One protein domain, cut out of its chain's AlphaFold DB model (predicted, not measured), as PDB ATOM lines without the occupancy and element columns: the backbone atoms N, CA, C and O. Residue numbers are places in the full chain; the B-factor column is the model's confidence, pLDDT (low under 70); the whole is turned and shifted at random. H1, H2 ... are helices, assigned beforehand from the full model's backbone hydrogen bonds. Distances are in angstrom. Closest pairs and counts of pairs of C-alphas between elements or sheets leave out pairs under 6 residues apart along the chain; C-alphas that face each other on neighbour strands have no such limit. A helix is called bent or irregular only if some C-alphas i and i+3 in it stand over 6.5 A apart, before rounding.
ATOM      1  N   PRO A  58     258.005 248.872 367.888       75.62
ATOM      2  CA  PRO A  58     258.714 247.607 367.747       75.62
ATOM      3  C   PRO A  58     259.525 247.549 366.448       75.62
ATOM      4  O   PRO A  58     259.035 247.983 365.394       75.62
ATOM      5  N   ASP A  59     260.738 246.997 366.524       67.69
ATOM      6  CA  ASP A  59     261.631 246.834 365.374       67.69
ATOM      7  C   ASP A  59     260.886 246.104 364.236       67.69
ATOM      8  O   ASP A  59     260.260 245.062 364.433       67.69
ATOM      9  N   GLY A  60     260.892 246.691 363.035       74.12
ATOM     10  CA  GLY A  60     260.197 246.152 361.856       74.12
ATOM     11  C   GLY A  60     258.694 246.455 361.762       74.12
ATOM     12  O   GLY A  60     258.076 246.147 360.739       74.12
ATOM     13  N   SER A  61     258.088 247.103 362.763       85.25
ATOM     14  CA  SER A  61     256.687 247.542 362.690       85.25
ATOM     15  C   SER A  61     256.460 248.589 361.592       85.25
ATOM     16  O   SER A  61     257.372 249.302 361.169       85.25
ATOM     17  N   ILE A  62     255.214 248.717 361.119       87.38
ATOM     18  CA  ILE A  62     254.849 249.748 360.135       87.38
ATOM     19  C   ILE A  62     255.164 251.159 360.652       87.38
ATOM     20  O   ILE A  62     255.751 251.949 359.921       87.38
ATOM     21  N   LEU A  63     254.878 251.432 361.930       89.56
ATOM     22  CA  LEU A  63     255.184 252.709 362.572       89.56
ATOM     23  C   LEU A  63     256.690 252.928 362.721       89.56
ATOM     24  O   LEU A  63     257.164 254.018 362.422       89.56
ATOM     25  N   GLY A  64     257.452 251.900 363.107       87.75
ATOM     26  CA  GLY A  64     258.911 251.991 363.193       87.75
ATOM     27  C   GLY A  64     259.552 252.325 361.846       87.75
ATOM     28  O   GLY A  64     260.447 253.162 361.777       87.75
ATOM     29  N   ARG A  65     259.044 251.739 360.754       87.94
ATOM     30  CA  ARG A  65     259.514 252.034 359.389       87.94
ATOM     31  C   ARG A  65     259.153 253.449 358.933       87.94
ATOM     32  O   ARG A  65     260.002 254.134 358.364       87.94
ATOM     33  N   VAL A  66     257.924 253.900 359.200       92.44
ATOM     34  CA  VAL A  66     257.505 255.281 358.904       92.44
ATOM     35  C   VAL A  66     258.377 256.269 359.677       92.44
ATOM     36  O   VAL A  66     258.956 257.161 359.066       92.44
ATOM     37  N   LEU A  67     258.562 256.057 360.982       91.12
ATOM     38  CA  LEU A  67     259.413 256.899 361.821       91.12
ATOM     39  C   LEU A  67     260.868 256.918 361.326       91.12
ATOM     40  O   LEU A  67     261.447 257.989 361.182       91.12
ATOM     41  N   ALA A  68     261.452 255.764 360.991       90.31
ATOM     42  CA  ALA A  68     262.805 255.701 360.430       90.31
ATOM     43  C   ALA A  68     262.937 256.533 359.142       90.31
ATOM     44  O   ALA A  68     263.942 257.214 358.947       90.31
ATOM     45  N   THR A  69     261.897 256.535 358.303       92.62
ATOM     46  CA  THR A  69     261.854 257.323 357.062       92.62
ATOM     47  C   THR A  69     261.703 258.821 357.350       92.62
ATOM     48  O   THR A  69     262.379 259.643 356.737       92.62
ATOM     49  N   GLN A  70     260.873 259.195 358.328       91.62
ATOM     50  CA  GLN A  70     260.749 260.582 358.797       91.62
ATOM     51  C   GLN A  70     262.079 261.122 359.350       91.62
ATOM     52  O   GLN A  70     262.367 262.309 359.205       91.62
ATOM     53  N   LEU A  71     262.894 260.243 359.940       91.94
ATOM     54  CA  LEU A  71     264.202 260.551 360.516       91.94
ATOM     55  C   LEU A  71     265.364 260.505 359.508       91.94
ATOM     56  O   LEU A  71     266.510 260.679 359.927       91.94
ATOM     57  N   LEU A  72     265.107 260.308 358.207       89.88
ATOM     58  CA  LEU A  72     266.128 260.504 357.166       89.88
ATOM     59  C   LEU A  72     266.617 261.955 357.123       89.88
ATOM     60  O   LEU A  72     267.798 262.192 356.885       89.88
ATOM     61  N   SER A  73     265.729 262.909 357.418       88.50
ATOM     62  CA  SER A  73     266.104 264.288 357.712       88.50
ATOM     63  C   SER A  73     265.874 264.587 359.183       88.50
ATOM     64  O   SER A  73     264.749 264.839 359.616       88.50
ATOM     65  N   ARG A  74     266.970 264.570 359.939       82.38
ATOM     66  CA  ARG A  74     267.005 264.982 361.351       82.38
ATOM     67  C   ARG A  74     267.258 266.472 361.526       82.38
ATOM     68  O   ARG A  74     267.115 266.984 362.627       82.38
ATOM     69  N   VAL A  75     267.682 267.127 360.451       80.50
ATOM     70  CA  VAL A  75     267.981 268.551 360.442       80.50
ATOM     71  C   VAL A  75     266.704 269.356 360.233       80.50
ATOM     72  O   VAL A  75     265.777 268.919 359.538       80.50
ATOM     73  N   ASP A  76     266.677 270.517 360.874       85.06
ATOM     74  CA  ASP A  76     265.626 271.516 360.729       85.06
ATOM     75  C   ASP A  76     265.660 272.129 359.317       85.06
ATOM     76  O   ASP A  76     266.698 272.119 358.645       85.06
ATOM     77  N   ILE A  77     264.529 272.665 358.852       88.75
ATOM     78  CA  ILE A  77     264.417 273.288 357.534       88.75
ATOM     79  C   ILE A  77     265.444 274.404 357.342       88.75
ATOM     80  O   ILE A  77     265.972 274.534 356.239       88.75
ATOM     81  N   CYS A  78     265.803 275.149 358.395       88.38
ATOM     82  CA  CYS A  78     266.802 276.218 358.313       88.38
ATOM     83  C   CYS A  78     268.181 275.720 357.844       88.38
ATOM     84  O   CYS A  78     268.877 276.436 357.127       88.38
ATOM     85  N   PHE A  79     268.540 274.471 358.155       91.69
ATOM     86  CA  PHE A  79     269.772 273.839 357.677       91.69
ATOM     87  C   PHE A  79     269.625 273.236 356.281       91.69
ATOM     88  O   PHE A  79     270.619 273.073 355.584       91.69
ATOM     89  N   VAL A  80     268.406 272.917 355.844       94.25
ATOM     90  CA  VAL A  80     268.142 272.367 354.506       94.25
ATOM     91  C   VAL A  80     268.138 273.463 353.439       94.25
ATOM     92  O   VAL A  80     268.568 273.205 352.314       94.25
ATOM     93  N   VAL A  81     267.686 274.682 353.768       94.06
ATOM     94  CA  VAL A  81     267.556 275.791 352.800       94.06
ATOM     95  C   VAL A  81     268.852 276.064 352.014       94.06
ATOM     96  O   VAL A  81     268.768 276.082 350.786       94.06
ATOM     97  N   PRO A  82     270.046 276.172 352.629       94.56
ATOM     98  CA  PRO A  82     271.279 276.424 351.875       94.56
ATOM     99  C   PRO A  82     271.645 275.301 350.888       94.56
ATOM    100  O   PRO A  82     272.204 275.550 349.822       94.56
ATOM    101  N   HIS A  83     271.335 274.040 351.213       95.94
ATOM    102  CA  HIS A  83     271.528 272.921 350.283       95.94
ATOM    103  C   HIS A  83     270.506 272.963 349.147       95.94
ATOM    104  O   HIS A  83     270.859 272.739 347.992       95.94
ATOM    105  N   TYR A  84     269.255 273.298 349.460       96.12
ATOM    106  CA  TYR A  84     268.207 273.503 348.464       96.12
ATOM    107  C   TYR A  84     268.569 274.603 347.457       96.12
ATOM    108  O   TYR A  84     268.373 274.402 346.260       96.12
ATOM    109  N   GLU A  85     269.118 275.729 347.913       95.62
ATOM    110  CA  GLU A  85     269.555 276.824 347.040       95.62
ATOM    111  C   GLU A  85     270.665 276.368 346.088       95.62
ATOM    112  O   GLU A  85     270.508 276.500 344.873       95.62
ATOM    113  N   ARG A  86     271.704 275.697 346.606       95.88
ATOM    114  CA  ARG A  86     272.781 275.112 345.785       95.88
ATOM    115  C   ARG A  86     272.272 274.108 344.751       95.88
ATOM    116  O   ARG A  86     272.696 274.130 343.596       95.88
ATOM    117  N   VAL A  87     271.342 273.234 345.145       96.38
ATOM    118  CA  VAL A  87     270.705 272.273 344.232       96.38
ATOM    119  C   VAL A  87     269.940 273.006 343.131       96.38
ATOM    120  O   VAL A  87     270.067 272.657 341.960       96.38
ATOM    121  N   CYS A  88     269.175 274.046 343.477       96.06
ATOM    122  CA  CYS A  88     268.434 274.832 342.491       96.06
ATOM    123  C   CYS A  88     269.367 275.521 341.492       96.06
ATOM    124  O   CYS A  88     269.114 275.455 340.293       96.06
ATOM    125  N   GLU A  89     270.443 276.148 341.965       95.50
ATOM    126  CA  GLU A  89     271.437 276.802 341.108       95.50
ATOM    127  C   GLU A  89     272.078 275.817 340.127       95.50
ATOM    128  O   GLU A  89     272.136 276.094 338.929       95.50
ATOM    129  N   CYS A  90     272.482 274.637 340.607       95.06
ATOM    130  CA  CYS A  90     273.048 273.584 339.767       95.06
ATOM    131  C   CYS A  90     272.062 273.104 338.694       95.06
ATOM    132  O   CYS A  90     272.414 273.018 337.515       95.06
ATOM    133  N   LEU A  91     270.816 272.821 339.080       95.50
ATOM    134  CA  LEU A  91     269.786 272.364 338.147       95.50
ATOM    135  C   LEU A  91     269.486 273.425 337.082       95.50
ATOM    136  O   LEU A  91     269.443 273.105 335.896       95.50
ATOM    137  N   ILE A  92     269.367 274.695 337.482       95.25
ATOM    138  CA  ILE A  92     269.144 275.820 336.563       95.25
ATOM    139  C   ILE A  92     270.321 275.978 335.595       95.25
ATOM    140  O   ILE A  92     270.096 276.116 334.394       95.25
ATOM    141  N   ALA A  93     271.561 275.916 336.089       94.44
ATOM    142  CA  ALA A  93     272.764 276.043 335.263       94.44
ATOM    143  C   ALA A  93     272.861 274.952 334.183       94.44
ATOM    144  O   ALA A  93     273.413 275.196 333.111       94.44
ATOM    145  N   ASN A  94     272.287 273.776 334.444       93.06
ATOM    146  CA  ASN A  94     272.265 272.645 333.518       93.06
ATOM    147  C   ASN A  94     270.939 272.508 332.746       93.06
ATOM    148  O   ASN A  94     270.775 271.562 331.980       93.06
ATOM    149  N   GLY A  95     269.988 273.434 332.926       94.06
ATOM    150  CA  GLY A  95     268.687 273.396 332.252       94.06
ATOM    151  C   GLY A  95     267.804 272.208 332.656       94.06
ATOM    152  O   GLY A  95     266.968 271.778 331.865       94.06
ATOM    153  N   LEU A  96     267.994 271.674 333.864       94.50
ATOM    154  CA  LEU A  96     267.286 270.509 334.388       94.50
ATOM    155  C   LEU A  96     266.231 270.914 335.419       94.50
ATOM    156  O   LEU A  96     266.400 271.867 336.181       94.50
ATOM    157  N   THR A  97     265.151 270.142 335.496       94.06
ATOM    158  CA  THR A  97     264.257 270.148 336.656       94.06
ATOM    159  C   THR A  97     264.651 269.060 337.655       94.06
ATOM    160  O   THR A  97     265.431 268.156 337.355       94.06
ATOM    161  N   TRP A  98     264.085 269.119 338.864       93.81
ATOM    162  CA  TRP A  98     264.254 268.050 339.854       93.81
ATOM    163  C   TRP A  98     263.776 266.692 339.330       93.81
ATOM    164  O   TRP A  98     264.440 265.682 339.539       93.81
ATOM    165  N   ASP A  99     262.643 266.668 338.627       91.19
ATOM    166  CA  ASP A  99     262.082 265.428 338.091       91.19
ATOM    167  C   ASP A  99     262.962 264.858 336.969       91.19
ATOM    168  O   ASP A  99     263.106 263.638 336.873       91.19
ATOM    169  N   ASP A 100     263.599 265.724 336.170       92.44
ATOM    170  CA  ASP A 100     264.589 265.299 335.174       92.44
ATOM    171  C   ASP A 100     265.796 264.662 335.863       92.44
ATOM    172  O   ASP A 100     266.171 263.548 335.512       92.44
ATOM    173  N   PHE A 101     266.348 265.319 336.893       91.25
ATOM    174  CA  PHE A 101     267.477 264.806 337.672       91.25
ATOM    175  C   PHE A 101     267.181 263.451 338.330       91.25
ATOM    176  O   PHE A 101     267.993 262.532 338.245       91.25
ATOM    177  N   VAL A 102     266.011 263.297 338.956       88.69
ATOM    178  CA  VAL A 102     265.591 262.019 339.555       88.69
ATOM    179  C   VAL A 102     265.411 260.935 338.486       88.69
ATOM    180  O   VAL A 102     265.613 259.756 338.771       88.69
ATOM    181  N   GLY A 103     265.037 261.322 337.264       87.44
ATOM    182  CA  GLY A 103     264.887 260.425 336.122       87.44
ATOM    183  C   GLY A 103     266.189 260.046 335.411       87.44
ATOM    184  O   GLY A 103     266.149 259.150 334.565       87.44
ATOM    185  N   LEU A 104     267.314 260.698 335.721       90.00
ATOM    186  CA  LEU A 104     268.620 260.379 335.145       90.00
ATOM    187  C   LEU A 104     269.117 259.003 335.603       90.00
ATOM    188  O   LEU A 104     268.832 258.555 336.715       90.00
ATOM    189  N   ALA A 105     269.916 258.353 334.753       91.38
ATOM    190  CA  ALA A 105     270.669 257.176 335.165       91.38
ATOM    191  C   ALA A 105     271.731 257.560 336.207       91.38
ATOM    192  O   ALA A 105     272.244 258.680 336.197       91.38
ATOM    193  N   ASP A 106     272.112 256.618 337.073       86.94
ATOM    194  CA  ASP A 106     273.097 256.875 338.133       86.94
ATOM    195  C   ASP A 106     274.425 257.417 337.580       86.94
ATOM    196  O   ASP A 106     274.991 258.346 338.149       86.94
ATOM    197  N   SER A 107     274.877 256.916 336.423       88.81
ATOM    198  CA  SER A 107     276.077 257.413 335.735       88.81
ATOM    199  C   SER A 107     275.979 258.890 335.353       88.81
ATOM    200  O   SER A 107     276.948 259.634 335.503       88.81
ATOM    201  N   ASP A 108     274.807 259.320 334.887       88.88
ATOM    202  CA  ASP A 108     274.567 260.691 334.441       88.88
ATOM    203  C   ASP A 108     274.455 261.627 335.647       88.88
ATOM    204  O   ASP A 108     274.966 262.745 335.612       88.88
ATOM    205  N   ARG A 109     273.857 261.149 336.750       88.62
ATOM    206  CA  ARG A 109     273.842 261.863 338.036       88.62
ATOM    207  C   ARG A 109     275.262 262.065 338.554       88.62
ATOM    208  O   ARG A 109     275.610 263.181 338.922       88.62
ATOM    209  N   THR A 110     276.098 261.027 338.544       87.81
ATOM    210  CA  THR A 110     277.504 261.144 338.961       87.81
ATOM    211  C   THR A 110     278.271 262.128 338.078       87.81
ATOM    212  O   THR A 110     278.987 262.974 338.600       87.81
ATOM    213  N   HIS A 111     278.084 262.079 336.757       88.25
ATOM    214  CA  HIS A 111     278.743 263.012 335.843       88.25
ATOM    215  C   HIS A 111     278.291 264.469 336.055       88.25
ATOM    216  O   HIS A 111     279.122 265.372 336.039       88.25
ATOM    217  N   LEU A 112     276.991 264.708 336.269       87.81
ATOM    218  CA  LEU A 112     276.435 266.041 336.530       87.81
ATOM    219  C   LEU A 112     276.970 266.648 337.830       87.81
ATOM    220  O   LEU A 112     277.312 267.828 337.871       87.81
ATOM    221  N   LEU A 113     277.010 265.847 338.895       88.06
ATOM    222  CA  LEU A 113     277.496 266.286 340.203       88.06
ATOM    223  C   LEU A 113     279.025 266.442 340.219       88.06
ATOM    224  O   LEU A 113     279.566 267.176 341.050       88.06
ATOM    225  N   GLY A 114     279.704 265.784 339.276       80.75
ATOM    226  CA  GLY A 114     281.154 265.735 339.179       80.75
ATOM    227  C   GLY A 114     281.791 265.178 340.452       80.75
ATOM    228  O   GLY A 114     281.146 264.516 341.265       80.75
ATOM    229  N   ASP A 115     283.060 265.519 340.659       78.19
ATOM    230  CA  ASP A 115     283.794 265.186 341.882       78.19
ATOM    231  C   ASP A 115     283.588 266.234 342.995       78.19
ATOM    232  O   ASP A 115     284.426 266.352 343.886       78.19
ATOM    233  N   SER A 116     282.509 267.035 342.958       90.56
ATOM    234  CA  SER A 116     282.219 268.015 344.016       90.56
ATOM    235  C   SER A 116     281.524 267.327 345.199       90.56
ATOM    236  O   SER A 116     280.322 267.038 345.124       90.56
ATOM    237  N   PRO A 117     282.224 267.086 346.326       89.88
ATOM    238  CA  PRO A 117     281.623 266.406 347.472       89.88
ATOM    239  C   PRO A 117     280.484 267.227 348.090       89.88
ATOM    240  O   PRO A 117     279.492 266.668 348.547       89.88
ATOM    241  N   GLU A 118     280.594 268.555 348.052       92.44
ATOM    242  CA  GLU A 118     279.609 269.479 348.620       92.44
ATOM    243  C   GLU A 118     278.283 269.450 347.855       92.44
ATOM    244  O   GLU A 118     277.206 269.595 348.445       92.44
ATOM    245  N   LEU A 119     278.347 269.279 346.531       94.00
ATOM    246  CA  LEU A 119     277.162 269.202 345.692       94.00
ATOM    247  C   LEU A 119     276.469 267.852 345.876       94.00
ATOM    248  O   LEU A 119     275.260 267.820 346.099       94.00
ATOM    249  N   VAL A 120     277.235 266.757 345.886       93.81
ATOM    250  CA  VAL A 120     276.721 265.410 346.187       93.81
ATOM    251  C   VAL A 120     276.006 265.387 347.539       93.81
ATOM    252  O   VAL A 120     274.869 264.924 347.626       93.81
ATOM    253  N   GLU A 121     276.628 265.949 348.577       94.06
ATOM    254  CA  GLU A 121     276.023 266.076 349.905       94.06
ATOM    255  C   GLU A 121     274.733 266.909 349.870       94.06
ATOM    256  O   GLU A 121     273.728 266.539 350.475       94.06
ATOM    257  N   SER A 122     274.725 268.017 349.126       95.75
ATOM    258  CA  SER A 122     273.544 268.881 349.027       95.75
ATOM    259  C   SER A 122     272.358 268.185 348.370       95.75
ATOM    260  O   SER A 122     271.235 268.301 348.863       95.75
ATOM    261  N   PHE A 123     272.596 267.429 347.298       95.19
ATOM    262  CA  PHE A 123     271.556 266.628 346.658       95.19
ATOM    263  C   PHE A 123     271.038 265.523 347.585       95.19
ATOM    264  O   PHE A 123     269.825 265.352 347.689       95.19
ATOM    265  N   ASP A 124     271.925 264.832 348.306       93.12
ATOM    266  CA  ASP A 124     271.552 263.793 349.273       93.12
ATOM    267  C   ASP A 124     270.688 264.348 350.421       93.12
ATOM    268  O   ASP A 124     269.641 263.783 350.747       93.12
ATOM    269  N   ILE A 125     271.066 265.495 350.995       95.00
ATOM    270  CA  ILE A 125     270.301 266.159 352.062       95.00
ATOM    271  C   ILE A 125     268.912 266.573 351.568       95.00
ATOM    272  O   ILE A 125     267.911 266.316 352.243       95.00
ATOM    273  N   VAL A 126     268.827 267.186 350.384       95.56
ATOM    274  CA  VAL A 126     267.552 267.624 349.799       95.56
ATOM    275  C   VAL A 126     266.657 266.430 349.464       95.56
ATOM    276  O   VAL A 126     265.468 266.452 349.788       95.56
ATOM    277  N   GLU A 127     267.212 265.368 348.879       94.12
ATOM    278  CA  GLU A 127     266.479 264.140 348.559       94.12
ATOM    279  C   GLU A 127     265.915 263.485 349.827       94.12
ATOM    280  O   GLU A 127     264.707 263.241 349.923       94.12
ATOM    281  N   LYS A 128     266.753 263.296 350.853       94.19
ATOM    282  CA  LYS A 128     266.333 262.763 352.158       94.19
ATOM    283  C   LYS A 128     265.281 263.636 352.829       94.19
ATOM    284  O   LYS A 128     264.331 263.101 353.407       94.19
ATOM    285  N   TYR A 129     265.397 264.961 352.733       94.94
ATOM    286  CA  TYR A 129     264.384 265.873 353.254       94.94
ATOM    287  C   TYR A 129     263.042 265.690 352.540       94.94
ATOM    288  O   TYR A 129     262.024 265.498 353.207       94.94
ATOM    289  N   LEU A 130     263.014 265.656 351.205       93.69
ATOM    290  CA  LEU A 130     261.777 265.446 350.445       93.69
ATOM    291  C   LEU A 130     261.129 264.090 350.755       93.69
ATOM    292  O   LEU A 130     259.915 264.039 350.963       93.69
ATOM    293  N   ILE A 131     261.917 263.017 350.865       93.69
ATOM    294  CA  ILE A 131     261.429 261.690 351.278       93.69
ATOM    295  C   ILE A 131     260.849 261.750 352.695       93.69
ATOM    296  O   ILE A 131     259.753 261.239 352.943       93.69
ATOM    297  N   SER A 132     261.531 262.428 353.623       93.88
ATOM    298  CA  SER A 132     261.030 262.595 354.989       93.88
ATOM    299  C   SER A 132     259.691 263.341 355.018       93.88
ATOM    300  O   SER A 132     258.801 262.972 355.782       93.88
ATOM    301  N   LEU A 133     259.491 264.328 354.135       92.69
ATOM    302  CA  LEU A 133     258.216 265.033 353.998       92.69
ATOM    303  C   LEU A 133     257.098 264.138 353.458       92.69
ATOM    304  O   LEU A 133     255.947 264.328 353.843       92.69
ATOM    305  N   VAL A 134     257.401 263.175 352.581       94.25
ATOM    306  CA  VAL A 134     256.415 262.161 352.170       94.25
ATOM    307  C   VAL A 134     255.984 261.345 353.384       94.25
ATOM    308  O   VAL A 134     254.791 261.216 353.634       94.25
ATOM    309  N   ALA A 135     256.933 260.858 354.184       94.81
ATOM    310  CA  ALA A 135     256.634 260.038 355.357       94.81
ATOM    311  C   ALA A 135     255.915 260.805 356.486       94.81
ATOM    312  O   ALA A 135     255.175 260.201 357.262       94.81
ATOM    313  N   ARG A 136     256.110 262.123 356.597       92.38
ATOM    314  CA  ARG A 136     255.365 262.986 357.537       92.38
ATOM    315  C   ARG A 136     253.917 263.222 357.100       92.38
ATOM    316  O   ARG A 136     253.052 263.342 357.956       92.38
ATOM    317  N   ASP A 137     253.671 263.257 355.792       93.69
ATOM    318  CA  ASP A 137     252.349 263.512 355.203       93.69
ATOM    319  C   ASP A 137     251.587 262.217 354.827       93.69
ATOM    320  O   ASP A 137     250.508 262.302 354.245       93.69
ATOM    321  N   CYS A 138     252.149 261.026 355.075       94.81
ATOM    322  CA  CYS A 138     251.537 259.756 354.671       94.81
ATOM    323  C   CYS A 138     250.417 259.310 355.625       94.81
ATOM    324  O   CYS A 138     250.401 259.671 356.803       94.81
ATOM    325  N   LYS A 180     257.197 264.528 346.942       90.06
ATOM    326  CA  LYS A 180     257.068 265.975 347.141       90.06
ATOM    327  C   LYS A 180     257.934 266.706 346.111       90.06
ATOM    328  O   LYS A 180     259.111 266.376 345.979       90.06
ATOM    329  N   PRO A 181     257.394 267.717 345.409       91.38
ATOM    330  CA  PRO A 181     258.177 268.467 344.437       91.38
ATOM    331  C   PRO A 181     259.206 269.348 345.155       91.38
ATOM    332  O   PRO A 181     258.914 269.885 346.225       91.38
ATOM    333  N   LEU A 182     260.360 269.586 344.524       92.62
ATOM    334  CA  LEU A 182     261.454 270.402 345.077       92.62
ATOM    335  C   LEU A 182     260.983 271.788 345.557       92.62
ATOM    336  O   LEU A 182     261.358 272.253 346.631       92.62
ATOM    337  N   LYS A 183     260.051 272.410 344.821       91.12
ATOM    338  CA  LYS A 183     259.443 273.702 345.187       91.12
ATOM    339  C   LYS A 183     258.745 273.718 346.555       91.12
ATOM    340  O   LYS A 183     258.462 274.801 347.048       91.12
ATOM    341  N   LYS A 184     258.440 272.561 347.162       87.19
ATOM    342  CA  LYS A 184     257.806 272.466 348.491       87.19
ATOM    343  C   LYS A 184     258.742 272.911 349.623       87.19
ATOM    344  O   LYS A 184     258.264 273.206 350.713       87.19
ATOM    345  N   ILE A 185     260.052 272.959 349.373       89.88
ATOM    346  CA  ILE A 185     261.038 273.508 350.314       89.88
ATOM    347  C   ILE A 185     260.969 275.042 350.324       89.88
ATOM    348  O   ILE A 185     261.119 275.677 351.368       89.88
ATOM    349  N   ARG A 186     260.670 275.652 349.170       88.94
ATOM    350  CA  ARG A 186     260.587 277.105 349.017       88.94
ATOM    351  C   ARG A 186     259.539 277.701 349.958       88.94
ATOM    352  O   ARG A 186     258.382 277.295 349.935       88.94
ATOM    353  N   GLY A 187     259.941 278.688 350.756       82.56
ATOM    354  CA  GLY A 187     259.052 279.375 351.700       82.56
ATOM    355  C   GLY A 187     258.633 278.531 352.908       82.56
ATOM    356  O   GLY A 187     257.892 279.014 353.761       82.56
ATOM    357  N   ARG A 188     259.108 277.284 353.031       85.25
ATOM    358  CA  ARG A 188     258.775 276.443 354.183       85.25
ATOM    359  C   ARG A 188     259.380 276.976 355.477       85.25
ATOM    360  O   ARG A 188     258.681 276.992 356.481       85.25
ATOM    361  N   LEU A 189     260.606 277.497 355.414       86.69
ATOM    362  CA  LEU A 189     261.241 278.174 356.546       86.69
ATOM    363  C   LEU A 189     260.351 279.298 357.095       86.69
ATOM    364  O   LEU A 189     260.011 279.271 358.268       86.69
ATOM    365  N   SER A 190     259.852 280.193 356.234       86.00
ATOM    366  CA  SER A 190     258.971 281.284 356.679       86.00
ATOM    367  C   SER A 190     257.653 280.803 357.296       86.00
ATOM    368  O   SER A 190     257.115 281.446 358.193       86.00
ATOM    369  N   VAL A 191     257.115 279.668 356.831       87.81
ATOM    370  CA  VAL A 191     255.907 279.076 357.425       87.81
ATOM    371  C   VAL A 191     256.219 278.506 358.807       87.81
ATOM    372  O   VAL A 191     255.453 278.738 359.738       87.81
ATOM    373  N   GLU A 192     257.331 277.788 358.956       86.94
ATOM    374  CA  GLU A 192     257.740 277.206 360.238       86.94
ATOM    375  C   GLU A 192     258.084 278.302 361.260       86.94
ATOM    376  O   GLU A 192     257.579 278.261 362.380       86.94
TER     377      GLU A 192
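AT A GLANCE: This is residues 58 to 138 and 180 to 192 of the 210 residues of the protein "Inositol-pentakisphosphate 2-kinase" of Opisthorchis felineus (UniProt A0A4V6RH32). The longest helix, H5, runs through the middle, and H2, the second long helix, crosses it at a steep angle. H1 packs on the last part of H5, and residues 58 to 64, of which 62 to 64 belong to H1, stick out; the short helices H3 and H4 sit near H2 and H5 respectively, and the small H6 packs on the first part of H2. The printed part has 94 residues, with six named helices in the order H1 to H6 and no named strand; its class is all helix. It is compact, with a radius of gyration of the C-alphas of 14.3 A, and spans 43 by 33 by 21 A.

IN THESE COORDINATES: H5, residues 117 to 136, measures 28.3 A from first to last C-alpha, from (281.623, 266.406, 347.472) to (255.365, 262.986, 357.537). H2, residues 77 to 93, measures 23.9 A; it is irregular, but only just, with C-alphas 79 and 82 6.53 A apart. H1, residues 62 to 70, measures 12.4 A and begins at (254.849, 249.748, 360.135). H3 is residues 98 to 103, 8.5 A long, and H4 is residues 106 to 113, 10.6 A long. H6, residues 188 to 192, is 6.2 A long and ends at (257.740, 277.206, 360.238).

HOW THE PARTS SIT: H5 touches H2, with residues 80 to 87 of H2 alone; the closest C-alphas are those of His 83 and Ser 122, 4.7 A apart. These two helices run opposite ways at a steep tilt of 61 degrees. H1 touches residues 131 to 136 of H5 alone, and its closest C-alphas there are those of Gln 70 and Ser 132, 4.3 A apart. H1 and H5 run opposite ways at a steep tilt of 38 degrees. H4 and H5 are close but not clearly touching, with the C-alphas of Leu 113 and Val 120 closest at 6.1 A. H3 is close to H2 but not clearly touching, with Leu 91 and Trp 98 closest at 7.2 A between C-alphas; the two are only just about perpendicular, at 71 degrees. H3 and H4 are also close but not clearly touching, the C-alphas of Phe 101 and Arg 109 being closest at 7.0 A. H6 touches H2 with residues 77 to 81 of H2 alone, the closest C-alphas being those of Ile 77 and Leu 189, 5.9 A apart. H3 and H5, for instance, are apart. Each O i to N i+4 pair is within hydrogen-bond range in H1, H3, H4, H5 and H6, and 11 of 13 are in H2.

THE WHOLE: The two C-alphas farthest apart are those of Pro 58 and Ala 93, 45.4 A. Residues 139 to 179 are cut out and not printed, and C-alphas 138 and 180 are 11.2 A apart across the cut. Of the links that are printed whole, H1 to H2 is short and the others are tight. The mean pLDDT of the printed part is 90.5, and residue 59 is the one printed residue under 70.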